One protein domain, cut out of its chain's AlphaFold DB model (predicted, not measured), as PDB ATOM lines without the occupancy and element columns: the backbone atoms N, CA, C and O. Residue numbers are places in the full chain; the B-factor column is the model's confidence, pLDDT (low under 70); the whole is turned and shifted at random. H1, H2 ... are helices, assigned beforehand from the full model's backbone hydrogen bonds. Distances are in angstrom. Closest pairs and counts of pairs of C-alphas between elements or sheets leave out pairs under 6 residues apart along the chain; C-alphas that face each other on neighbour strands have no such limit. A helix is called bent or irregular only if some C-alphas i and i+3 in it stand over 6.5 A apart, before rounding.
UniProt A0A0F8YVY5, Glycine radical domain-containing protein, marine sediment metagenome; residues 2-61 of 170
ATOM      1  N   GLU A   2     -13.444   9.374 -37.175       78.44
ATOM      2  CA  GLU A   2     -13.700  10.806 -36.900       78.44
ATOM      3  C   GLU A   2     -14.852  11.089 -35.926       78.44
ATOM      4  O   GLU A   2     -14.664  11.824 -34.969       78.44
ATOM      5  N   ARG A   3     -16.023  10.452 -36.066       84.44
ATOM      6  CA  ARG A   3     -17.162  10.735 -35.164       84.44
ATOM      7  C   ARG A   3     -16.884  10.419 -33.687       84.44
ATOM      8  O   ARG A   3     -17.363  11.119 -32.806       84.44
ATOM      9  N   ARG A   4     -16.111   9.362 -33.409       88.94
ATOM     10  CA  ARG A   4     -15.711   8.995 -32.037       88.94
ATOM     11  C   ARG A   4     -14.659   9.964 -31.493       88.94
ATOM     12  O   ARG A   4     -14.642  10.217 -30.297       88.94
ATOM     13  N   PHE A   5     -13.802  10.481 -32.372       90.31
ATOM     14  CA  PHE A   5     -12.831  11.513 -32.035       90.31
ATOM     15  C   PHE A   5     -13.523  12.837 -31.692       90.31
ATOM     16  O   PHE A   5     -13.248  13.375 -30.628       90.31
ATOM     17  N   GLU A   6     -14.468  13.309 -32.514       94.19
ATOM     18  CA  GLU A   6     -15.181  14.568 -32.248       94.19
ATOM     19  C   GLU A   6     -16.014  14.502 -30.961       94.19
ATOM     20  O   GLU A   6     -15.891  15.388 -30.125       94.19
ATOM     21  N   LEU A   7     -16.752  13.409 -30.723       93.25
ATOM     22  CA  LEU A   7     -17.477  13.226 -29.455       93.25
ATOM     23  C   LEU A   7     -16.531  13.225 -28.247       93.25
ATOM     24  O   LEU A   7     -16.801  13.871 -27.240       93.25
ATOM     25  N   ARG A   8     -15.388  12.532 -28.346       93.19
ATOM     26  CA  ARG A   8     -14.420  12.496 -27.245       93.19
ATOM     27  C   ARG A   8     -13.763  13.856 -27.015       93.19
ATOM     28  O   ARG A   8     -13.444  14.196 -25.882       93.19
ATOM     29  N   LYS A   9     -13.539  14.618 -28.080       91.00
ATOM     30  CA  LYS A   9     -13.027  15.985 -28.012       91.00
ATOM     31  C   LYS A   9     -14.040  16.910 -27.338       91.00
ATOM     32  O   LYS A   9     -13.633  17.674 -26.476       91.00
ATOM     33  N   GLU A  10     -15.324  16.818 -27.676       94.06
ATOM     34  CA  GLU A  10     -16.391  17.579 -27.008       94.06
ATOM     35  C   GLU A  10     -16.462  17.260 -25.509       94.06
ATOM     36  O   GLU A  10     -16.456  18.183 -24.699       94.06
ATOM     37  N   GLU A  11     -16.430  15.977 -25.132       94.06
ATOM     38  CA  GLU A  11     -16.365  15.552 -23.724       94.06
ATOM     39  C   GLU A  11     -15.143  16.140 -23.003       94.06
ATOM     40  O   GLU A  11     -15.274  16.715 -21.928       94.06
ATOM     41  N   LEU A  12     -13.953  16.042 -23.608       93.12
ATOM     42  CA  LEU A  12     -12.721  16.581 -23.024       93.12
ATOM     43  C   LEU A  12     -12.767  18.106 -22.874       93.12
ATOM     44  O   LEU A  12     -12.239  18.634 -21.903       93.12
ATOM     45  N   MET A  13     -13.377  18.818 -23.823       93.75
ATOM     46  CA  MET A  13     -13.529  20.271 -23.734       93.75
ATOM     47  C   MET A  13     -14.531  20.672 -22.649       93.75
ATOM     48  O   MET A  13     -14.273  21.643 -21.944       93.75
ATOM     49  N   ALA A  14     -15.620  19.917 -22.477       91.25
ATOM     50  CA  ALA A  14     -16.566  20.130 -21.384       91.25
ATOM     51  C   ALA A  14     -15.915  19.870 -20.012       91.25
ATOM     52  O   ALA A  14     -16.101  20.658 -19.090       91.25
ATOM     53  N   ASP A  15     -15.079  18.833 -19.893       88.19
ATOM     54  CA  ASP A  15     -14.320  18.539 -18.667       88.19
ATOM     55  C   ASP A  15     -13.263  19.618 -18.335       88.19
ATOM     56  O   ASP A  15     -12.835  19.740 -17.185       88.19
ATOM     57  N   CYS A  16     -12.840  20.420 -19.318       88.00
ATOM     58  CA  CYS A  16     -11.947  21.566 -19.113       88.00
ATOM     59  C   CYS A  16     -12.668  22.807 -18.552       88.00
ATOM     60  O   CYS A  16     -11.997  23.764 -18.150       88.00
ATOM     61  N   GLU A  17     -14.006  22.827 -18.510       86.31
ATOM     62  CA  GLU A  17     -14.765  23.921 -17.903       86.31
ATOM     63  C   GLU A  17     -14.787  23.780 -16.377       86.31
ATOM     64  O   GLU A  17     -15.567  23.039 -15.777       86.31
ATOM     65  N   VAL A  18     -13.909  24.528 -15.714       85.62
ATOM     66  CA  VAL A  18     -13.816  24.521 -14.255       85.62
ATOM     67  C   VAL A  18     -14.818  25.516 -13.666       85.62
ATOM     68  O   VAL A  18     -14.737  26.720 -13.916       85.62
ATOM     69  N   HIS A  19     -15.748  25.029 -12.835       87.94
ATOM     70  CA  HIS A  19     -16.738  25.886 -12.177       87.94
ATOM     71  C   HIS A  19     -16.046  26.990 -11.344       87.94
ATOM     72  O   HIS A  19     -15.143  26.671 -10.566       87.94
ATOM     73  N   PRO A  20     -16.489  28.266 -11.396       84.62
ATOM     74  CA  PRO A  20     -15.827  29.377 -10.698       84.62
ATOM     75  C   PRO A  20     -15.599  29.152  -9.195       84.62
ATOM     76  O   PRO A  20     -14.610  29.613  -8.628       84.62
ATOM     77  N   ALA A  21     -16.481  28.386  -8.545       88.88
ATOM     78  CA  ALA A  21     -16.343  28.020  -7.132       88.88
ATOM     79  C   ALA A  21     -15.068  27.213  -6.821       88.88
ATOM     80  O   ALA A  21     -14.589  27.247  -5.692       88.88
ATOM     81  N   VAL A  22     -14.478  26.526  -7.805       85.56
ATOM     82  CA  VAL A  22     -13.188  25.837  -7.643       85.56
ATOM     83  C   VAL A  22     -12.058  26.832  -7.390       85.56
ATOM     84  O   VAL A  22     -11.095  26.475  -6.718       85.56
ATOM     85  N   PHE A  23     -12.175  28.081  -7.843       81.56
ATOM     86  CA  PHE A  23     -11.188  29.130  -7.576       81.56
ATOM     87  C   PHE A  23     -11.451  29.864  -6.251       81.56
ATOM     88  O   PHE A  23     -10.546  30.498  -5.704       81.56
ATOM     89  N   ALA A  24     -12.652  29.735  -5.672       85.19
ATOM     90  CA  ALA A  24     -12.991  30.358  -4.395       85.19
ATOM     91  C   ALA A  24     -12.077  29.831  -3.273       85.19
ATOM     92  O   ALA A  24     -11.973  28.624  -3.039       85.19
ATOM     93  N   GLY A  25     -11.352  30.733  -2.603       83.50
ATOM     94  CA  GLY A  25     -10.390  30.375  -1.554       83.50
ATOM     95  C   GLY A  25      -9.239  29.474  -2.026       83.50
ATOM     96  O   GLY A  25      -8.614  28.805  -1.204       83.50
ATOM     97  N   MET A  26      -8.972  29.396  -3.338       83.94
ATOM     98  CA  MET A  26      -7.906  28.554  -3.893       83.94
ATOM     99  C   MET A  26      -6.537  28.933  -3.329       83.94
ATOM    100  O   MET A  26      -5.775  28.044  -2.968       83.94
ATOM    101  N   ILE A  27      -6.255  30.231  -3.194       75.94
ATOM    102  CA  ILE A  27      -4.986  30.718  -2.641       75.94
ATOM    103  C   ILE A  27      -4.787  30.212  -1.210       75.94
ATOM    104  O   ILE A  27      -3.762  29.607  -0.928       75.94
ATOM    105  N   SER A  28      -5.791  30.335  -0.338       79.69
ATOM    106  CA  SER A  28      -5.705  29.840   1.044       79.69
ATOM    107  C   SER A  28      -5.548  28.318   1.121       79.69
ATOM    108  O   SER A  28      -4.797  27.805   1.948       79.69
ATOM    109  N   ARG A  29      -6.221  27.568   0.237       88.00
ATOM    110  CA  ARG A  29      -6.023  26.111   0.136       88.00
ATOM    111  C   ARG A  29      -4.612  25.761  -0.324       88.00
ATOM    112  O   ARG A  29      -4.038  24.798   0.172       88.00
ATOM    113  N   LEU A  30      -4.063  26.534  -1.255       82.75
ATOM    114  CA  LEU A  30      -2.714  26.341  -1.769       82.75
ATOM    115  C   LEU A  30      -1.649  26.704  -0.725       82.75
ATOM    116  O   LEU A  30      -0.653  25.998  -0.623       82.75
ATOM    117  N   GLU A  31      -1.884  27.724   0.103       76.88
ATOM    118  CA  GLU A  31      -1.051  28.023   1.274       76.88
ATOM    119  C   GLU A  31      -1.012  26.833   2.244       76.88
ATOM    120  O   GLU A  31       0.075  26.357   2.577       76.88
ATOM    121  N   GLY A  32      -2.176  26.286   2.621       84.69
ATOM    122  CA  GLY A  32      -2.249  25.097   3.480       84.69
ATOM    123  C   GLY A  32      -1.637  23.845   2.841       84.69
ATOM    124  O   GLY A  32      -0.990  23.049   3.514       84.69
ATOM    125  N   PHE A  33      -1.775  23.679   1.523       89.12
ATOM    126  CA  PHE A  33      -1.108  22.602   0.789       89.12
ATOM    127  C   PHE A  33       0.419  22.752   0.796       89.12
ATOM    128  O   PHE A  33       1.124  21.751   0.883       89.12
ATOM    129  N   ALA A  34       0.936  23.978   0.684       86.38
ATOM    130  CA  ALA A  34       2.368  24.247   0.605       86.38
ATOM    131  C   ALA A  34       3.077  24.155   1.971       86.38
ATOM    132  O   ALA A  34       4.274  23.861   2.022       86.38
ATOM    133  N   GLU A  35       2.352  24.347   3.076       85.69
ATOM    134  CA  GLU A  35       2.888  24.361   4.444       85.69
ATOM    135  C   GLU A  35       3.767  23.136   4.794       85.69
ATOM    136  O   GLU A  35       4.917  23.341   5.198       85.69
ATOM    137  N   PRO A  36       3.358  21.869   4.552       90.38
ATOM    138  CA  PRO A  36       4.200  20.708   4.856       90.38
ATOM    139  C   PRO A  36       5.502  20.662   4.048       90.38
ATOM    140  O   PRO A  36       6.455  19.985   4.436       90.38
ATOM    141  N   PHE A  37       5.552  21.340   2.899       89.38
ATOM    142  CA  PHE A  37       6.755  21.444   2.078       89.38
ATOM    143  C   PHE A  37       7.677  22.545   2.598       89.38
ATOM    144  O   PHE A  37       8.886  22.323   2.684       89.38
ATOM    145  N   PHE A  38       7.121  23.687   3.010       87.88
ATOM    146  CA  PHE A  38       7.888  24.757   3.648       87.88
ATOM    147  C   PHE A  38       8.514  24.298   4.969       87.88
ATOM    148  O   PHE A  38       9.667  24.625   5.236       87.88
ATOM    149  N   GLU A  39       7.836  23.454   5.751       87.75
ATOM    150  CA  GLU A  39       8.389  22.911   6.999       87.75
ATOM    151  C   GLU A  39       9.613  22.005   6.808       87.75
ATOM    152  O   GLU A  39      10.413  21.832   7.727       87.75
ATOM    153  N   ARG A  40       9.832  21.478   5.597       91.19
ATOM    154  CA  ARG A  40      11.054  20.724   5.269       91.19
ATOM    155  C   ARG A  40      12.265  21.625   5.011       91.19
ATOM    156  O   ARG A  40      13.390  21.123   4.962       91.19
ATOM    157  N   LEU A  41      12.060  22.931   4.835       90.75
ATOM    158  CA  LEU A  41      13.138  23.897   4.649       90.75
ATOM    159  C   LEU A  41      13.791  24.190   6.003       90.75
ATOM    160  O   LEU A  41      13.141  24.600   6.962       90.75
ATOM    161  N   ARG A  42      15.101  23.938   6.089       89.06
ATOM    162  CA  ARG A  42      15.836  23.921   7.365       89.06
ATOM    163  C   ARG A  42      16.107  25.311   7.920       89.06
ATOM    164  O   ARG A  42      16.272  25.454   9.128       89.06
ATOM    165  N   ARG A  43      16.228  26.308   7.046       90.56
ATOM    166  CA  ARG A  43      16.606  27.670   7.424       90.56
ATOM    167  C   ARG A  43      15.392  28.604   7.391       90.56
ATOM    168  O   ARG A  43      14.607  28.492   6.446       90.56
ATOM    169  N   PRO A  44      15.243  29.529   8.355       85.94
ATOM    170  CA  PRO A  44      14.164  30.518   8.345       85.94
ATOM    171  C   PRO A  44      14.077  31.298   7.026       85.94
ATOM    172  O   PRO A  44      12.990  31.452   6.479       85.94
ATOM    173  N   GLU A  45      15.222  31.674   6.449       86.44
ATOM    174  CA  GLU A  45      15.298  32.424   5.190       86.44
ATOM    175  C   GLU A  45      14.745  31.606   4.015       86.44
ATOM    176  O   GLU A  45      14.074  32.133   3.134       86.44
ATOM    177  N   GLN A  46      14.965  30.286   4.009       86.31
ATOM    178  CA  GLN A  46      14.409  29.415   2.970       86.31
ATOM    179  C   GLN A  46      12.881  29.375   3.037       86.31
ATOM    180  O   GLN A  46      12.231  29.401   1.993       86.31
ATOM    181  N   LYS A  47      12.308  29.323   4.247       85.44
ATOM    182  CA  LYS A  47      10.851  29.335   4.448       85.44
ATOM    183  C   LYS A  47      10.238  30.640   3.938       85.44
ATOM    184  O   LYS A  47       9.275  30.601   3.176       85.44
ATOM    185  N   GLU A  48      10.836  31.775   4.293       82.81
ATOM    186  CA  GLU A  48      10.392  33.102   3.853       82.81
ATOM    187  C   GLU A  48      10.496  33.279   2.329       82.81
ATOM    188  O   GLU A  48       9.545  33.719   1.674       82.81
ATOM    189  N   HIS A  49      11.617  32.870   1.729       85.12
ATOM    190  CA  HIS A  49      11.802  32.939   0.278       85.12
ATOM    191  C   HIS A  49      10.818  32.034  -0.470       85.12
ATOM    192  O   HIS A  49      10.272  32.439  -1.495       85.12
ATOM    193  N   ALA A  50      10.545  30.830   0.038       83.38
ATOM    194  CA  ALA A  50       9.589  29.916  -0.581       83.38
ATOM    195  C   ALA A  50       8.155  30.469  -0.535       83.38
ATOM    196  O   ALA A  50       7.443  30.419  -1.539       83.38
ATOM    197  N   GLN A  51       7.755  31.075   0.586       79.00
ATOM    198  CA  GLN A  51       6.476  31.785   0.689       79.00
ATOM    199  C   GLN A  51       6.405  32.969  -0.286       79.00
ATOM    200  O   GLN A  51       5.398  33.142  -0.973       79.00
ATOM    201  N   THR A  52       7.481  33.751  -0.397       79.94
ATOM    202  CA  THR A  52       7.575  34.886  -1.332       79.94
ATOM    203  C   THR A  52       7.461  34.428  -2.785       79.94
ATOM    204  O   THR A  52       6.706  35.013  -3.562       79.94
ATOM    205  N   TYR A  53       8.145  33.339  -3.145       81.06
ATOM    206  CA  TYR A  53       8.082  32.738  -4.475       81.06
ATOM    207  C   TYR A  53       6.659  32.290  -4.828       81.06
ATOM    208  O   TYR A  53       6.144  32.650  -5.884       81.06
ATOM    209  N   VAL A  54       5.992  31.564  -3.926       80.00
ATOM    210  CA  VAL A  54       4.618  31.087  -4.147       80.00
ATOM    211  C   VAL A  54       3.634  32.254  -4.258       80.00
ATOM    212  O   VAL A  54       2.812  32.268  -5.174       80.00
ATOM    213  N   ARG A  55       3.760  33.284  -3.412       75.94
ATOM    214  CA  ARG A  55       2.952  34.511  -3.524       75.94
ATOM    215  C   ARG A  55       3.161  35.218  -4.862       75.94
ATOM    216  O   ARG A  55       2.185  35.609  -5.491       75.94
ATOM    217  N   GLY A  56       4.405  35.350  -5.321       77.94
ATOM    218  CA  GLY A  56       4.718  35.963  -6.617       77.94
ATOM    219  C   GLY A  56       4.242  35.139  -7.819       77.94
ATOM    220  O   GLY A  56       3.828  35.698  -8.839       77.94
ATOM    221  N   LEU A  57       4.257  33.808  -7.715       77.25
ATOM    222  CA  LEU A  57       3.739  32.919  -8.754       77.25
ATOM    223  C   LEU A  57       2.222  33.084  -8.903       77.25
ATOM    224  O   LEU A  57       1.736  33.278 -10.017       77.25
ATOM    225  N   LEU A  58       1.506  33.090  -7.777       76.31
ATOM    226  CA  LEU A  58       0.042  33.073  -7.719       76.31
ATOM    227  C   LEU A  58      -0.613  34.456  -7.669       76.31
ATOM    228  O   LEU A  58      -1.837  34.540  -7.651       76.31
ATOM    229  N   SER A  59       0.174  35.532  -7.618       75.06
ATOM    230  CA  SER A  59      -0.361  36.893  -7.599       75.06
ATOM    231  C   SER A  59      -1.187  37.162  -8.858       75.06
ATOM    232  O   SER A  59      -0.685  36.974  -9.972       75.06
ATOM    233  N   ASP A  60      -2.387  37.700  -8.681       71.31
ATOM    234  CA  ASP A  60      -3.327  38.114  -9.727       71.31
ATOM    235  C   ASP A  60      -3.146  39.583 -10.146       71.31
ATOM    236  O   ASP A  60      -4.038  40.190 -10.735       71.31
ATOM    237  N   VAL A  61      -1.977  40.168  -9.854       77.44
ATOM    238  CA  VAL A  61      -1.666  41.546 -10.241       77.44
ATOM    239  C   VAL A  61      -1.829  41.722 -11.750       77.44
ATOM    240  O   VAL A  61      -1.294  40.945 -12.540       77.44
TER     241      VAL A  61
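What this domain is: This is residues 2 to 61 of the 170 residues of the protein "Glycine radical domain-containing protein" of marine sediment metagenome (UniProt A0A0F8YVY5). Start at the first printed residue and you see a long arm with a small helical hairpin at its far end: helix H1 and the link after it, residues 2 to 25, stick out with nothing packed on them, while H2 and H3 fold back on each other. The turn between H2 and H3 lies at the end away from H1, and the arm makes much of the length. The printed part has 60 residues with three named helices, H1, H2 and H3 in that order, and no named strand; the class is all helix. The whole is extended, with a radius of gyration of the C-alphas of 18.3 A and spans of 57 by 21 by 19 A.

How they stand to each other: Look first at H1, residues 2 to 15, which touches no helix. Go on to H2, residues 26 to 38, and you find that H1 and H2 are apart. Next comes H3, residues 44 to 58, and H1 and H3 are apart too. H2 and H3 touch, with 4 pairs of C-alphas within 8 A; the closest C-alphas are those of Phe 38 and Lys 47, 5.5 A apart. Their lines stand at a shallow tilt of 28 degrees and they run opposite ways, a helical hairpin with centres 11.3 A apart. In the backbones of H1 and H3 every O i to N i+4 pair is within hydrogen-bond range; in H2 it is 7 of 9.

Where its parts are: Find C-alpha 2 at (-13.700, 10.806, -36.900); from there H1 runs 19.8 A to C-alpha 15. After the 10 residues between H1 and H2, C-alpha 26 at (-7.906, 28.554, -3.893) begins H2, which is 17.9 A long from first to last C-alpha. H2 is irregular, but only just: C-alphas 33 and 36 are 7.0 A apart, and its line is a rough one. H3 has 15 residues and is the longest helix; it runs 21.5 A from Pro 44 to C-alpha 58 at (0.042, 33.073, -7.719).

The domain as a whole: Measure the length from Arg 3 to Pro 44, whose C-alphas are the two farthest apart, at 57.1 A. Residues 2 to 25, of which 2 to 15 belong to H1, stand free; the body without them has 36 residues and spans 29 by 17 by 9 A. The link from H1 to H2 is short, with 10 residues, and the link from H2 to H3 is tight, with 5. The printed part has no cut. In the B-factor column the mean pLDDT of the printed part is 85.4, and no printed residue is under 70.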